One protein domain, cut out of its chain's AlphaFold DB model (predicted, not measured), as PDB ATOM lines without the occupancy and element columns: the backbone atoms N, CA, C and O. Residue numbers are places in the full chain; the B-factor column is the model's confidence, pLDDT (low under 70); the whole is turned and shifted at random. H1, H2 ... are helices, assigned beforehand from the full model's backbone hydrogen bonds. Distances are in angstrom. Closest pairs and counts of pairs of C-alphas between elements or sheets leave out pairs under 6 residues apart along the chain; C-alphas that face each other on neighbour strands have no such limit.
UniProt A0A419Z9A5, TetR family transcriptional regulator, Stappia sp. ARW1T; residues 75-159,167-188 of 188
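Overview. This is residues 75 to 159 and 167 to 188 of the 188 residues of the protein "TetR family transcriptional regulator" of Stappia sp. ARW1T (UniProt A0A419Z9A5). Three helices, H1, H2 and H3, form the sides of a triangle, meeting near their ends, and H4 crosses behind H1 so that this side is double. The short H5 lies outside the triangle, near H1 and H4, and a tail after it trails away from the body toward residue 188. The printed part has 107 residues with five named helices, in the order H1, H2, H3, H4, H5, and no named strand; the class is all helix. It is compact, with a radius of gyration of the C-alphas of 15.0 A, and the C-alphas span 51 by 38 by 23 A.

Along the chain. H1, residues 77 to 89, begins with C-alpha 77 at (2.562, 23.250, 12.321) and is 18.3 A from first to last C-alpha. H2, residues 91 to 104, is 19.8 A long. H3, residues 108 to 128, is the longest at 30.5 A, beginning with C-alpha 108 at (22.386, 48.725, 4.220). H4, residues 136 to 155, measures 28.3 A. H5, residues 169 to 175, measures 9.8 A and ends with C-alpha 175 at (16.472, 13.023, 2.447).

Arrangement. The packing of the helices is mostly crossed, with no touching pair at a shallow tilt. H1 and H2 touch only at the corner by their link, with the C-alphas of Leu 87 and Met 94 closest at 6.7 A; their lines are about perpendicular, at 86 degrees. With residues 77 to 80 alone H1 touches H3, at a steep tilt of 57 degrees, opposite ways; the closest C-alphas, of Ile 80 and Val 125, are 6.7 A apart. With residues 84 to 89 alone H1 touches H4, at a steep tilt of 42 degrees, the same way; the C-alphas of Thr 88 and Gly 149 come closest, at 4.0 A. H2 touches H3 with residues 100 to 104 alone, the C-alphas of Ala 104 and Lys 111 being closest at 4.5 A. H2 also touches H4 at a steep tilt of 68 degrees, only just short of about perpendicular, closest at the C-alphas of Pro 91 and Leu 153, 5.3 A. H3 touches H4 with residues 122 to 126 alone, closest at the C-alphas of Ala 126 and Val 138, 6.0 A. H5 is close to H4 but not clearly touching, with the closest C-alphas, of Phe 141 and Met 172, 7.3 A apart; it is apart from H2 and H3. In H2, H3, H4 and H5 every O i to N i+4 pair is within hydrogen-bond range, and in H1 8 of 9 are.

Size, cuts and confidence. The two C-alphas farthest apart are those of Leu 106 and Asp 188, 52.0 A. Residues 160 to 166 are not printed, and C-alphas 159 and 167 are 17.2 A apart across this cut. Of the links printed whole, H1 to H2 and H2 to H3 are tight and H3 to H4 is short. Residues 176 to 188 hold no named element. The mean pLDDT of the printed part is 83.4, and residue 75, residues 155 to 159 and residues 183 to 188 are under 70.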
ATOM      1  N   PRO A  75       4.460  29.202  15.670       64.88
ATOM      2  CA  PRO A  75       3.428  29.114  14.651       64.88
ATOM      3  C   PRO A  75       2.874  27.691  14.603       64.88
ATOM      4  O   PRO A  75       3.623  26.723  14.752       64.88
ATOM      5  N   ALA A  76       1.566  27.564  14.368       77.94
ATOM      6  CA  ALA A  76       0.949  26.256  14.199       77.94
ATOM      7  C   ALA A  76       1.714  25.455  13.120       77.94
ATOM      8  O   ALA A  76       2.075  26.041  12.093       77.94
ATOM      9  N   PRO A  77       1.927  24.137  13.302       79.81
ATOM     10  CA  PRO A  77       2.562  23.250  12.321       79.81
ATOM     11  C   PRO A  77       2.125  23.495  10.871       79.81
ATOM     12  O   PRO A  77       2.940  23.533   9.952       79.81
ATOM     13  N   GLU A  78       0.830  23.742  10.678       80.56
ATOM     14  CA  GLU A  78       0.230  23.994   9.372       80.56
ATOM     15  C   GLU A  78       0.721  25.289   8.711       80.56
ATOM     16  O   GLU A  78       0.916  25.348   7.497       80.56
ATOM     17  N   ALA A  79       0.994  26.331   9.499       81.31
ATOM     18  CA  ALA A  79       1.545  27.579   8.984       81.31
ATOM     19  C   ALA A  79       2.979  27.393   8.465       81.31
ATOM     20  O   ALA A  79       3.338  27.995   7.451       81.31
ATOM     21  N   ILE A  80       3.778  26.538   9.117       86.62
ATOM     22  CA  ILE A  80       5.123  26.187   8.644       86.62
ATOM     23  C   ILE A  80       5.038  25.375   7.354       86.62
ATOM     24  O   ILE A  80       5.660  25.768   6.369       86.62
ATOM     25  N   ARG A  81       4.200  24.330   7.301       85.00
ATOM     26  CA  ARG A  81       3.985  23.539   6.073       85.00
ATOM     27  C   ARG A  81       3.549  24.401   4.897       85.00
ATOM     28  O   ARG A  81       4.138  24.334   3.821       85.00
ATOM     29  N   LYS A  82       2.569  25.283   5.115       83.44
ATOM     30  CA  LYS A  82       2.133  26.254   4.106       83.44
ATOM     31  C   LYS A  82       3.271  27.189   3.697       83.44
ATOM     32  O   LYS A  82       3.413  27.494   2.516       83.44
ATOM     33  N   GLY A  83       4.091  27.637   4.649       84.00
ATOM     34  CA  GLY A  83       5.287  28.436   4.384       84.00
ATOM     35  C   GLY A  83       6.269  27.729   3.448       84.00
ATOM     36  O   GLY A  83       6.675  28.318   2.448       84.00
ATOM     37  N   LEU A  84       6.582  26.461   3.726       88.12
ATOM     38  CA  LEU A  84       7.462  25.624   2.905       88.12
ATOM     39  C   LEU A  84       6.889  25.399   1.502       88.12
ATOM     40  O   LEU A  84       7.589  25.604   0.512       88.12
ATOM     41  N   ALA A  85       5.598  25.071   1.406       85.06
ATOM     42  CA  ALA A  85       4.912  24.897   0.128       85.06
ATOM     43  C   ALA A  85       4.974  26.163  -0.735       85.06
ATOM     44  O   ALA A  85       5.185  26.092  -1.946       85.06
ATOM     45  N   VAL A  86       4.829  27.342  -0.130       81.62
ATOM     46  CA  VAL A  86       4.875  28.616  -0.855       81.62
ATOM     47  C   VAL A  86       6.256  28.913  -1.451       81.62
ATOM     48  O   VAL A  86       6.315  29.557  -2.501       81.62
ATOM     49  N   LEU A  87       7.353  28.433  -0.850       83.44
ATOM     50  CA  LEU A  87       8.705  28.633  -1.397       83.44
ATOM     51  C   LEU A  87       8.870  28.024  -2.793       83.44
ATOM     52  O   LEU A  87       9.659  28.533  -3.586       83.44
ATOM     53  N   THR A  88       8.120  26.967  -3.107       81.75
ATOM     54  CA  THR A  88       8.212  26.267  -4.392       81.75
ATOM     55  C   THR A  88       7.022  26.560  -5.302       81.75
ATOM     56  O   THR A  88       7.191  26.598  -6.518       81.75
ATOM     57  N   SER A  89       5.819  26.754  -4.759       79.69
ATOM     58  CA  SER A  89       4.561  26.788  -5.532       79.69
ATOM     59  C   SER A  89       4.081  28.176  -5.959       79.69
ATOM     60  O   SER A  89       3.118  28.267  -6.714       79.69
ATOM     61  N   ASN A  90       4.708  29.261  -5.493       81.19
ATOM     62  CA  ASN A  90       4.226  30.614  -5.766       81.19
ATOM     63  C   ASN A  90       5.299  31.470  -6.467       81.19
ATOM     64  O   ASN A  90       6.140  32.083  -5.797       81.19
ATOM     65  N   PRO A  91       5.255  31.565  -7.811       82.56
ATOM     66  CA  PRO A  91       6.193  32.374  -8.589       82.56
ATOM     67  C   PRO A  91       6.191  33.851  -8.182       82.56
ATOM     68  O   PRO A  91       7.248  34.473  -8.108       82.56
ATOM     69  N   GLY A  92       5.026  34.413  -7.835       81.44
ATOM     70  CA  GLY A  92       4.915  35.795  -7.361       81.44
ATOM     71  C   GLY A  92       5.654  36.041  -6.043       81.44
ATOM     72  O   GLY A  92       6.379  37.027  -5.909       81.44
ATOM     73  N   ARG A  93       5.549  35.117  -5.082       81.62
ATOM     74  CA  ARG A  93       6.325  35.160  -3.830       81.62
ATOM     75  C   ARG A  93       7.819  35.018  -4.094       81.62
ATOM     76  O   ARG A  93       8.593  35.746  -3.481       81.62
ATOM     77  N   MET A  94       8.224  34.136  -5.007       86.81
ATOM     78  CA  MET A  94       9.633  33.993  -5.382       86.81
ATOM     79  C   MET A  94      10.171  35.269  -6.046       86.81
ATOM     80  O   MET A  94      11.241  35.757  -5.689       86.81
ATOM     81  N   ARG A  95       9.390  35.881  -6.943       86.62
ATOM     82  CA  ARG A  95       9.708  37.170  -7.573       86.62
ATOM     83  C   ARG A  95       9.879  38.277  -6.536       86.62
ATOM     84  O   ARG A  95      10.847  39.030  -6.624       86.62
ATOM     85  N   PHE A  96       8.985  38.354  -5.547       84.94
ATOM     86  CA  PHE A  96       9.104  39.282  -4.418       84.94
ATOM     87  C   PHE A  96      10.378  39.028  -3.603       84.94
ATOM     88  O   PHE A  96      11.117  39.967  -3.321       84.94
ATOM     89  N   PHE A  97      10.664  37.771  -3.269       85.56
ATOM     90  CA  PHE A  97      11.841  37.389  -2.494       85.56
ATOM     91  C   PHE A  97      13.159  37.769  -3.193       85.56
ATOM     92  O   PHE A  97      14.006  38.428  -2.594       85.56
ATOM     93  N   LEU A  98      13.310  37.439  -4.479       87.94
ATOM     94  CA  LEU A  98      14.503  37.796  -5.259       87.94
ATOM     95  C   LEU A  98      14.640  39.313  -5.443       87.94
ATOM     96  O   LEU A  98      15.733  39.866  -5.328       87.94
ATOM     97  N   SER A  99      13.513  39.988  -5.678       86.12
ATOM     98  CA  SER A  99      13.428  41.450  -5.744       86.12
ATOM     99  C   SER A  99      13.939  42.104  -4.458       86.12
ATOM    100  O   SER A  99      14.688  43.075  -4.504       86.12
ATOM    101  N   LEU A 100      13.558  41.542  -3.313       85.69
ATOM    102  CA  LEU A 100      13.951  42.028  -2.002       85.69
ATOM    103  C   LEU A 100      15.448  41.826  -1.722       85.69
ATOM    104  O   LEU A 100      16.089  42.750  -1.230       85.69
ATOM    105  N   ILE A 101      16.009  40.660  -2.065       87.69
ATOM    106  CA  ILE A 101      17.451  40.392  -1.917       87.69
ATOM    107  C   ILE A 101      18.274  41.394  -2.728       87.69
ATOM    108  O   ILE A 101      19.261  41.925  -2.221       87.69
ATOM    109  N   LEU A 102      17.869  41.652  -3.976       87.00
ATOM    110  CA  LEU A 102      18.577  42.578  -4.853       87.00
ATOM    111  C   LEU A 102      18.515  44.015  -4.322       87.00
ATOM    112  O   LEU A 102      19.540  44.687  -4.268       87.00
ATOM    113  N   GLU A 103      17.338  44.469  -3.882       83.94
ATOM    114  CA  GLU A 103      17.177  45.800  -3.285       83.94
ATOM    115  C   GLU A 103      18.014  45.946  -2.004       83.94
ATOM    116  O   GLU A 103      18.650  46.975  -1.788       83.94
ATOM    117  N   ALA A 104      18.081  44.899  -1.178       87.12
ATOM    118  CA  ALA A 104      18.875  44.894   0.047       87.12
ATOM    119  C   ALA A 104      20.383  45.081  -0.197       87.12
ATOM    120  O   ALA A 104      21.079  45.563   0.692       87.12
ATOM    121  N   GLN A 105      20.905  44.748  -1.385       86.44
ATOM    122  CA  GLN A 105      22.317  45.002  -1.712       86.44
ATOM    123  C   GLN A 105      22.638  46.490  -1.892       86.44
ATOM    124  O   GLN A 105      23.798  46.880  -1.794       86.44
ATOM    125  N   LEU A 106      21.626  47.313  -2.170       85.19
ATOM    126  CA  LEU A 106      21.785  48.746  -2.420       85.19
ATOM    127  C   LEU A 106      21.544  49.590  -1.160       85.19
ATOM    128  O   LEU A 106      21.984  50.732  -1.100       85.19
ATOM    129  N   GLU A 107      20.873  49.026  -0.153       85.00
ATOM    130  CA  GLU A 107      20.400  49.733   1.038       85.00
ATOM    131  C   GLU A 107      20.818  48.979   2.319       85.00
ATOM    132  O   GLU A 107      20.173  47.991   2.689       85.00
ATOM    133  N   PRO A 108      21.863  49.429   3.044       86.81
ATOM    134  CA  PRO A 108      22.386  48.725   4.220       86.81
ATOM    135  C   PRO A 108      21.348  48.479   5.322       86.81
ATOM    136  O   PRO A 108      21.342  47.421   5.949       86.81
ATOM    137  N   GLU A 109      20.436  49.431   5.542       85.38
ATOM    138  CA  GLU A 109      19.356  49.281   6.524       85.38
ATOM    139  C   GLU A 109      18.379  48.165   6.118       85.38
ATOM    140  O   GLU A 109      17.916  47.391   6.958       85.38
ATOM    141  N   LEU A 110      18.092  48.040   4.818       84.62
ATOM    142  CA  LEU A 110      17.228  46.984   4.311       84.62
ATOM    143  C   LEU A 110      17.904  45.616   4.428       84.62
ATOM    144  O   LEU A 110      17.235  44.646   4.773       84.62
ATOM    145  N   LYS A 111      19.221  45.542   4.201       88.50
ATOM    146  CA  LYS A 111      19.992  44.308   4.376       88.50
ATOM    147  C   LYS A 111      19.816  43.699   5.761       88.50
ATOM    148  O   LYS A 111      19.457  42.530   5.850       88.50
ATOM    149  N   VAL A 112      20.007  44.492   6.817       88.56
ATOM    150  CA  VAL A 112      19.851  44.016   8.203       88.56
ATOM    151  C   VAL A 112      18.447  43.453   8.422       88.56
ATOM    152  O   VAL A 112      18.286  42.350   8.940       88.56
ATOM    153  N   LEU A 113      17.422  44.164   7.955       85.19
ATOM    154  CA  LEU A 113      16.039  43.737   8.140       85.19
ATOM    155  C   LEU A 113      15.697  42.445   7.383       85.19
ATOM    156  O   LEU A 113      14.955  41.604   7.899       85.19
ATOM    157  N   VAL A 114      16.203  42.297   6.157       85.75
ATOM    158  CA  VAL A 114      16.008  41.091   5.343       85.75
ATOM    159  C   VAL A 114      16.720  39.903   5.979       85.75
ATOM    160  O   VAL A 114      16.094  38.857   6.142       85.75
ATOM    161  N   ASP A 115      17.974  40.081   6.400       88.38
ATOM    162  CA  ASP A 115      18.760  39.044   7.070       88.38
ATOM    163  C   ASP A 115      18.051  38.570   8.350       88.38
ATOM    164  O   ASP A 115      17.851  37.372   8.548       88.38
ATOM    165  N   GLU A 116      17.557  39.495   9.180       87.12
ATOM    166  CA  GLU A 116      16.767  39.149  10.365       87.12
ATOM    167  C   GLU A 116      15.454  38.431  10.024       87.12
ATOM    168  O   GLU A 116      15.038  37.509  10.727       87.12
ATOM    169  N   HIS A 117      14.748  38.870   8.978       84.12
ATOM    170  CA  HIS A 117      13.501  38.237   8.557       84.12
ATOM    171  C   HIS A 117      13.741  36.790   8.107       84.12
ATOM    172  O   HIS A 117      13.002  35.895   8.520       84.12
ATOM    173  N   MET A 118      14.794  36.559   7.320       86.12
ATOM    174  CA  MET A 118      15.193  35.224   6.881       86.12
ATOM    175  C   MET A 118      15.642  34.353   8.055       86.12
ATOM    176  O   MET A 118      15.121  33.253   8.213       86.12
ATOM    177  N   ALA A 119      16.506  34.865   8.933       88.06
ATOM    178  CA  ALA A 119      16.972  34.134  10.110       88.06
ATOM    179  C   ALA A 119      15.816  33.732  11.041       88.06
ATOM    180  O   ALA A 119      15.779  32.607  11.541       88.06
ATOM    181  N   ARG A 120      14.821  34.612  11.234       87.75
ATOM    182  CA  ARG A 120      13.608  34.297  12.011       87.75
ATOM    183  C   ARG A 120      12.778  33.184  11.372       87.75
ATOM    184  O   ARG A 120      12.218  32.366  12.099       87.75
ATOM    185  N   PHE A 121      12.658  33.158  10.045       86.38
ATOM    186  CA  PHE A 121      11.957  32.080   9.347       86.38
ATOM    187  C   PHE A 121      12.721  30.756   9.463       86.38
ATOM    188  O   PHE A 121      12.135  29.758   9.881       86.38
ATOM    189  N   ASP A 122      14.024  30.767   9.190       90.62
ATOM    190  CA  ASP A 122      14.879  29.580   9.240       90.62
ATOM    191  C   ASP A 122      14.900  28.974  10.658       90.62
ATOM    192  O   ASP A 122      14.724  27.767  10.820       90.62
ATOM    193  N   ALA A 123      14.974  29.803  11.707       90.62
ATOM    194  CA  ALA A 123      14.891  29.351  13.098       90.62
ATOM    195  C   ALA A 123      13.532  28.716  13.453       90.62
ATOM    196  O   ALA A 123      13.481  27.739  14.199       90.62
ATOM    197  N   ARG A 124      12.421  29.238  12.911       90.38
ATOM    198  CA  ARG A 124      11.085  28.649  13.114       90.38
ATOM    199  C   ARG A 124      10.955  27.289  12.435       90.38
ATOM    200  O   ARG A 124      10.349  26.388  13.008       90.38
ATOM    201  N   VAL A 125      11.521  27.138  11.238       91.75
ATOM    202  CA  VAL A 125      11.552  25.856  10.521       91.75
ATOM    203  C   VAL A 125      12.450  24.854  11.248       91.75
ATOM    204  O   VAL A 125      12.056  23.705  11.418       91.75
ATOM    205  N   ALA A 126      13.608  25.282  11.755       94.00
ATOM    206  CA  ALA A 126      14.473  24.418  12.554       94.00
ATOM    207  C   ALA A 126      13.748  23.898  13.804       94.00
ATOM    208  O   ALA A 126      13.675  22.689  14.017       94.00
ATOM    209  N   ALA A 127      13.105  24.793  14.562       92.06
ATOM    210  CA  ALA A 127      12.314  24.421  15.731       92.06
ATOM    211  C   ALA A 127      11.164  23.456  15.388       92.06
ATOM    212  O   ALA A 127      10.896  22.525  16.145       92.06
ATOM    213  N   TYR A 128      10.515  23.634  14.232       91.69
ATOM    214  CA  TYR A 128       9.463  22.734  13.746       91.69
ATOM    215  C   TYR A 128       9.946  21.285  13.550       91.69
ATOM    216  O   TYR A 128       9.191  20.350  13.824       91.69
ATOM    217  N   TYR A 129      11.205  21.100  13.147       93.75
ATOM    218  CA  TYR A 129      11.856  19.791  13.006       93.75
ATOM    219  C   TYR A 129      12.669  19.362  14.240       93.75
ATOM    220  O   TYR A 129      13.417  18.390  14.174       93.75
ATOM    221  N   GLY A 130      12.574  20.091  15.360       93.69
ATOM    222  CA  GLY A 130      13.326  19.782  16.582       93.69
ATOM    223  C   GLY A 130      14.835  20.012  16.454       93.69
ATOM    224  O   GLY A 130      15.616  19.423  17.197       93.69
ATOM    225  N   ARG A 131      15.256  20.847  15.501       94.81
ATOM    226  CA  ARG A 131      16.655  21.178  15.213       94.81
ATOM    227  C   ARG A 131      17.050  22.525  15.836       94.81
ATOM    228  O   ARG A 131      16.192  23.398  16.000       94.81
ATOM    229  N   PRO A 132      18.336  22.730  16.176       94.00
ATOM    230  CA  PRO A 132      18.816  24.024  16.650       94.00
ATOM    231  C   PRO A 132      18.756  25.092  15.547       94.00
ATOM    232  O   PRO A 132      18.825  24.797  14.354       94.00
ATOM    233  N   ALA A 133      18.659  26.365  15.936       91.19
ATOM    234  CA  ALA A 133      18.768  27.464  14.981       91.19
ATOM    235  C   ALA A 133      20.145  27.438  14.291       91.19
ATOM    236  O   ALA A 133      21.169  27.298  14.958       91.19
ATOM    237  N   GLY A 134      20.162  27.581  12.963       90.00
ATOM    238  CA  GLY A 134      21.389  27.477  12.168       90.00
ATOM    239  C   GLY A 134      21.833  26.043  11.864       90.00
ATOM    240  O   GLY A 134      22.950  25.857  11.387       90.00
ATOM    241  N   ASP A 135      20.985  25.039  12.117       95.75
ATOM    242  CA  ASP A 135      21.233  23.663  11.685       95.75
ATOM    243  C   ASP A 135      21.538  23.615  10.165       95.75
ATOM    244  O   ASP A 135      20.788  24.191   9.356       95.75
ATOM    245  N   PRO A 136      22.661  22.993   9.757       95.19
ATOM    246  CA  PRO A 136      23.095  22.997   8.364       95.19
ATOM    247  C   PRO A 136      22.134  22.230   7.451       95.19
ATOM    248  O   PRO A 136      21.918  22.668   6.322       95.19
ATOM    249  N   ASP A 137      21.498  21.156   7.927       95.56
ATOM    250  CA  ASP A 137      20.567  20.359   7.123       95.56
ATOM    251  C   ASP A 137      19.285  21.147   6.851       95.56
ATOM    252  O   ASP A 137      18.813  21.196   5.714       95.56
ATOM    253  N   VAL A 138      18.774  21.869   7.855       95.62
ATOM    254  CA  VAL A 138      17.645  22.798   7.675       95.62
ATOM    255  C   VAL A 138      18.004  23.910   6.687       95.62
ATOM    256  O   VAL A 138      17.206  24.260   5.813       95.62
ATOM    257  N   THR A 139      19.218  24.451   6.786       94.62
ATOM    258  CA  THR A 139      19.696  25.521   5.900       94.62
ATOM    259  C   THR A 139      19.791  25.051   4.447       94.62
ATOM    260  O   THR A 139      19.313  25.736   3.535       94.62
ATOM    261  N   ILE A 140      20.369  23.870   4.211       95.81
ATOM    262  CA  ILE A 140      20.500  23.281   2.873       95.81
ATOM    263  C   ILE A 140      19.121  22.905   2.323       95.81
ATOM    264  O   ILE A 140      18.832  23.209   1.164       95.81
ATOM    265  N   PHE A 141      18.241  22.332   3.145       95.50
ATOM    266  CA  PHE A 141      16.859  22.021   2.778       95.50
ATOM    267  C   PHE A 141      16.099  23.262   2.289       95.50
ATOM    268  O   PHE A 141      15.570  23.273   1.173       95.50
ATOM    269  N   LEU A 142      16.103  24.350   3.068       93.75
ATOM    270  CA  LEU A 142      15.448  25.604   2.684       93.75
ATOM    271  C   LEU A 142      16.080  26.233   1.439       93.75
ATOM    272  O   LEU A 142      15.371  26.774   0.587       93.75
ATOM    273  N   SER A 143      17.402  26.140   1.302       93.19
ATOM    274  CA  SER A 143      18.123  26.607   0.115       93.19
ATOM    275  C   SER A 143      17.728  25.817  -1.134       93.19
ATOM    276  O   SER A 143      17.491  26.411  -2.187       93.19
ATOM    277  N   ALA A 144      17.570  24.496  -1.017       93.00
ATOM    278  CA  ALA A 144      17.113  23.641  -2.104       93.00
ATOM    279  C   ALA A 144      15.667  23.969  -2.516       93.00
ATOM    280  O   ALA A 144      15.399  24.125  -3.709       93.00
ATOM    281  N   LEU A 145      14.755  24.178  -1.558       91.50
ATOM    282  CA  LEU A 145      13.382  24.619  -1.849       91.50
ATOM    283  C   LEU A 145      13.352  25.972  -2.577       91.50
ATOM    284  O   LEU A 145      12.659  26.118  -3.586       91.50
ATOM    285  N   ARG A 146      14.139  26.952  -2.115       91.00
ATOM    286  CA  ARG A 146      14.272  28.261  -2.782       91.00
ATOM    287  C   ARG A 146      14.820  28.108  -4.206       91.00
ATOM    288  O   ARG A 146      14.287  28.722  -5.128       91.00
ATOM    289  N   GLY A 147      15.826  27.255  -4.407       89.94
ATOM    290  CA  GLY A 147      16.388  26.952  -5.726       89.94
ATOM    291  C   GLY A 147      15.372  26.327  -6.688       89.94
ATOM    292  O   GLY A 147      15.309  26.714  -7.856       89.94
ATOM    293  N   LEU A 148      14.525  25.417  -6.201       88.06
ATOM    294  CA  LEU A 148      13.434  24.829  -6.986       88.06
ATOM    295  C   LEU A 148      12.374  25.875  -7.359       88.06
ATOM    296  O   LEU A 148      11.958  25.942  -8.516       88.06
ATOM    297  N   GLY A 149      11.986  26.744  -6.422       86.88
ATOM    298  CA  GLY A 149      11.080  27.857  -6.715       86.88
ATOM    299  C   GLY A 149      11.663  28.850  -7.729       86.88
ATOM    300  O   GLY A 149      10.950  29.314  -8.617       86.88
ATOM    301  N   MET A 150      12.972  29.124  -7.671       88.12
ATOM    302  CA  MET A 150      13.664  29.958  -8.660       88.12
ATOM    303  C   MET A 150      13.653  29.321 -10.055       88.12
ATOM    304  O   MET A 150      13.371  30.009 -11.034       88.12
ATOM    305  N   ARG A 151      13.903  28.009 -10.165       84.38
ATOM    306  CA  ARG A 151      13.822  27.290 -11.450       84.38
ATOM    307  C   ARG A 151      12.430  27.377 -12.068       84.38
ATOM    308  O   ARG A 151      12.318  27.605 -13.267       84.38
ATOM    309  N   ARG A 152      11.378  27.269 -11.255       80.50
ATOM    310  CA  ARG A 152       9.990  27.424 -11.715       80.50
ATOM    311  C   ARG A 152       9.681  28.835 -12.199       80.50
ATOM    312  O   ARG A 152       8.989  28.982 -13.195       80.50
ATOM    313  N   LEU A 153      10.235  29.863 -11.552       81.56
ATOM    314  CA  LEU A 153      10.094  31.245 -12.019       81.56
ATOM    315  C   LEU A 153      10.703  31.451 -13.420       81.56
ATOM    316  O   LEU A 153      10.184  32.241 -14.202       81.56
ATOM    317  N   VAL A 154      11.786  30.732 -13.740       76.94
ATOM    318  CA  VAL A 154      12.379  30.707 -15.088       76.94
ATOM    319  C   VAL A 154      11.521  29.874 -16.050       76.94
ATOM    320  O   VAL A 154      11.272  30.305 -17.171       76.94
ATOM    321  N   GLY A 155      11.027  28.714 -15.604       66.69
ATOM    322  CA  GLY A 155      10.173  27.813 -16.389       66.69
ATOM    323  C   GLY A 155       8.793  28.383 -16.746       66.69
ATOM    324  O   GLY A 155       8.265  28.056 -17.801       66.69
ATOM    325  N   GLU A 156       8.240  29.297 -15.939       60.88
ATOM    326  CA  GLU A 156       7.000  30.041 -16.237       60.88
ATOM    327  C   GLU A 156       7.129  30.893 -17.519       60.88
ATOM    328  O   GLU A 156       6.129  31.207 -18.159       60.88
ATOM    329  N   GLN A 157       8.355  31.231 -17.943       49.50
ATOM    330  CA  GLN A 157       8.607  31.889 -19.231       49.50
ATOM    331  C   GLN A 157       8.745  30.904 -20.409       49.50
ATOM    332  O   GLN A 157       8.851  31.359 -21.545       49.50
ATOM    333  N   ALA A 158       8.779  29.587 -20.156       46.97
ATOM    334  CA  ALA A 158       9.225  28.566 -21.111       46.97
ATOM    335  C   ALA A 158       8.255  27.383 -21.359       46.97
ATOM    336  O   ALA A 158       8.585  26.532 -22.177       46.97
ATOM    337  N   ALA A 159       7.084  27.300 -20.718       47.50
ATOM    338  CA  ALA A 159       6.080  26.249 -20.980       47.50
ATOM    339  C   ALA A 159       4.849  26.868 -21.687       47.50
ATOM    340  O   ALA A 159       4.274  27.809 -21.148       47.50
ATOM    341  N   VAL A 167       7.143  19.638  -6.355       72.25
ATOM    342  CA  VAL A 167       8.227  19.418  -5.395       72.25
ATOM    343  C   VAL A 167       7.645  18.590  -4.264       72.25
ATOM    344  O   VAL A 167       6.835  19.095  -3.484       72.25
ATOM    345  N   ASP A 168       8.062  17.333  -4.190       85.44
ATOM    346  CA  ASP A 168       7.734  16.453  -3.083       85.44
ATOM    347  C   ASP A 168       8.543  16.882  -1.852       85.44
ATOM    348  O   ASP A 168       9.704  16.509  -1.657       85.44
ATOM    349  N   ILE A 169       7.927  17.749  -1.046       86.69
ATOM    350  CA  ILE A 169       8.522  18.257   0.190       86.69
ATOM    351  C   ILE A 169       8.770  17.107   1.167       86.69
ATOM    352  O   ILE A 169       9.808  17.120   1.817       86.69
ATOM    353  N   ALA A 170       7.900  16.093   1.217       87.44
ATOM    354  CA  ALA A 170       8.059  14.953   2.118       87.44
ATOM    355  C   ALA A 170       9.272  14.093   1.729       87.44
ATOM    356  O   ALA A 170      10.057  13.686   2.587       87.44
ATOM    357  N   LEU A 171       9.493  13.875   0.429       89.62
ATOM    358  CA  LEU A 171      10.708  13.219  -0.059       89.62
ATOM    359  C   LEU A 171      11.966  14.015   0.307       89.62
ATOM    360  O   LEU A 171      12.990  13.429   0.665       89.62
ATOM    361  N   MET A 172      11.918  15.344   0.210       91.06
ATOM    362  CA  MET A 172      13.040  16.186   0.624       91.06
ATOM    363  C   MET A 172      13.260  16.126   2.138       91.06
ATOM    364  O   MET A 172      14.389  15.908   2.561       91.06
ATOM    365  N   GLU A 173      12.206  16.243   2.942       92.50
ATOM    366  CA  GLU A 173      12.258  16.074   4.398       92.50
ATOM    367  C   GLU A 173      12.936  14.749   4.777       92.50
ATOM    368  O   GLU A 173      13.888  14.749   5.558       92.50
ATOM    369  N   ALA A 174      12.544  13.637   4.143       92.31
ATOM    370  CA  ALA A 174      13.161  12.328   4.353       92.31
ATOM    371  C   ALA A 174      14.656  12.303   3.987       92.31
ATOM    372  O   ALA A 174      15.462  11.755   4.738       92.31
ATOM    373  N   ARG A 175      15.056  12.932   2.870       93.25
ATOM    374  CA  ARG A 175      16.472  13.023   2.447       93.25
ATOM    375  C   ARG A 175      17.351  13.777   3.442       93.25
ATOM    376  O   ARG A 175      18.530  13.456   3.548       93.25
ATOM    377  N   PHE A 176      16.794  14.762   4.141       93.38
ATOM    378  CA  PHE A 176      17.501  15.556   5.150       93.38
ATOM    379  C   PHE A 176      17.275  15.046   6.585       93.38
ATOM    380  O   PHE A 176      17.740  15.670   7.534       93.38
ATOM    381  N   GLY A 177      16.553  13.933   6.779       93.25
ATOM    382  CA  GLY A 177      16.233  13.421   8.116       93.25
ATOM    383  C   GLY A 177      15.440  14.424   8.967       93.25
ATOM    384  O   GLY A 177      15.653  14.529  10.180       93.25
ATOM    385  N   LEU A 178      14.573  15.209   8.327       93.12
ATOM    386  CA  LEU A 178      13.741  16.223   8.965       93.12
ATOM    387  C   LEU A 178      12.370  15.622   9.276       93.12
ATOM    388  O   LEU A 178      11.569  15.372   8.381       93.12
ATOM    389  N   VAL A 179      12.101  15.396  10.562       91.06
ATOM    390  CA  VAL A 179      10.819  14.867  11.042       91.06
ATOM    391  C   VAL A 179      10.169  15.921  11.936       91.06
ATOM    392  O   VAL A 179      10.798  16.364  12.898       91.06
ATOM    393  N   PRO A 180       8.935  16.371  11.639       87.81
ATOM    394  CA  PRO A 180       8.243  17.335  12.484       87.81
ATOM    395  C   PRO A 180       8.086  16.835  13.923       87.81
ATOM    396  O   PRO A 180       7.686  15.690  14.138       87.81
ATOM    397  N   VAL A 181       8.278  17.711  14.911       83.56
ATOM    398  CA  VAL A 181       8.174  17.350  16.343       83.56
ATOM    399  C   VAL A 181       6.805  16.752  16.699       83.56
ATOM    400  O   VAL A 181       6.711  15.861  17.536       83.56
ATOM    401  N   THR A 182       5.728  17.166  16.024       70.00
ATOM    402  CA  THR A 182       4.381  16.606  16.239       70.00
ATOM    403  C   THR A 182       4.179  15.213  15.636       70.00
ATOM    404  O   THR A 182       3.257  14.518  16.039       70.00
ATOM    405  N   ALA A 183       4.992  14.811  14.654       56.53
ATOM    406  CA  ALA A 183       4.926  13.478  14.049       56.53
ATOM    407  C   ALA A 183       5.671  12.431  14.893       56.53
ATOM    408  O   ALA A 183       5.298  11.262  14.882       56.53
ATOM    409  N   ALA A 184       6.673  12.856  15.670       51.53
ATOM    410  CA  ALA A 184       7.450  11.981  16.546       51.53
ATOM    411  C   ALA A 184       6.641  11.415  17.733       51.53
ATOM    412  O   ALA A 184       7.007  10.381  18.271       51.53
ATOM    413  N   ALA A 185       5.531  12.055  18.121       44.47
ATOM    414  CA  ALA A 185       4.699  11.632  19.254       44.47
ATOM    415  C   ALA A 185       3.584  10.623  18.894       44.47
ATOM    416  O   ALA A 185       2.827  10.224  19.771       44.47
ATOM    417  N   ALA A 186       3.442  10.240  17.620       42.53
ATOM    418  CA  ALA A 186       2.391   9.325  17.154       42.53
ATOM    419  C   ALA A 186       2.909   7.909  16.828       42.53
ATOM    420  O   ALA A 186       2.199   7.137  16.185       42.53
ATOM    421  N   GLY A 187       4.149   7.594  17.218       44.75
ATOM    422  CA  GLY A 187       4.844   6.353  16.863       44.75
ATOM    423  C   GLY A 187       5.376   5.525  18.034       44.75
ATOM    424  O   GLY A 187       6.119   4.588  17.759       44.75
ATOM    425  N   ASP A 188       5.006   5.851  19.279       37.47
ATOM    426  CA  ASP A 188       5.293   5.046  20.483       37.47
ATOM    427  C   ASP A 188       4.013   4.397  21.034       37.47
ATOM    428  O   ASP A 188       2.986   5.112  21.148       37.47
TER     429      ASP A 188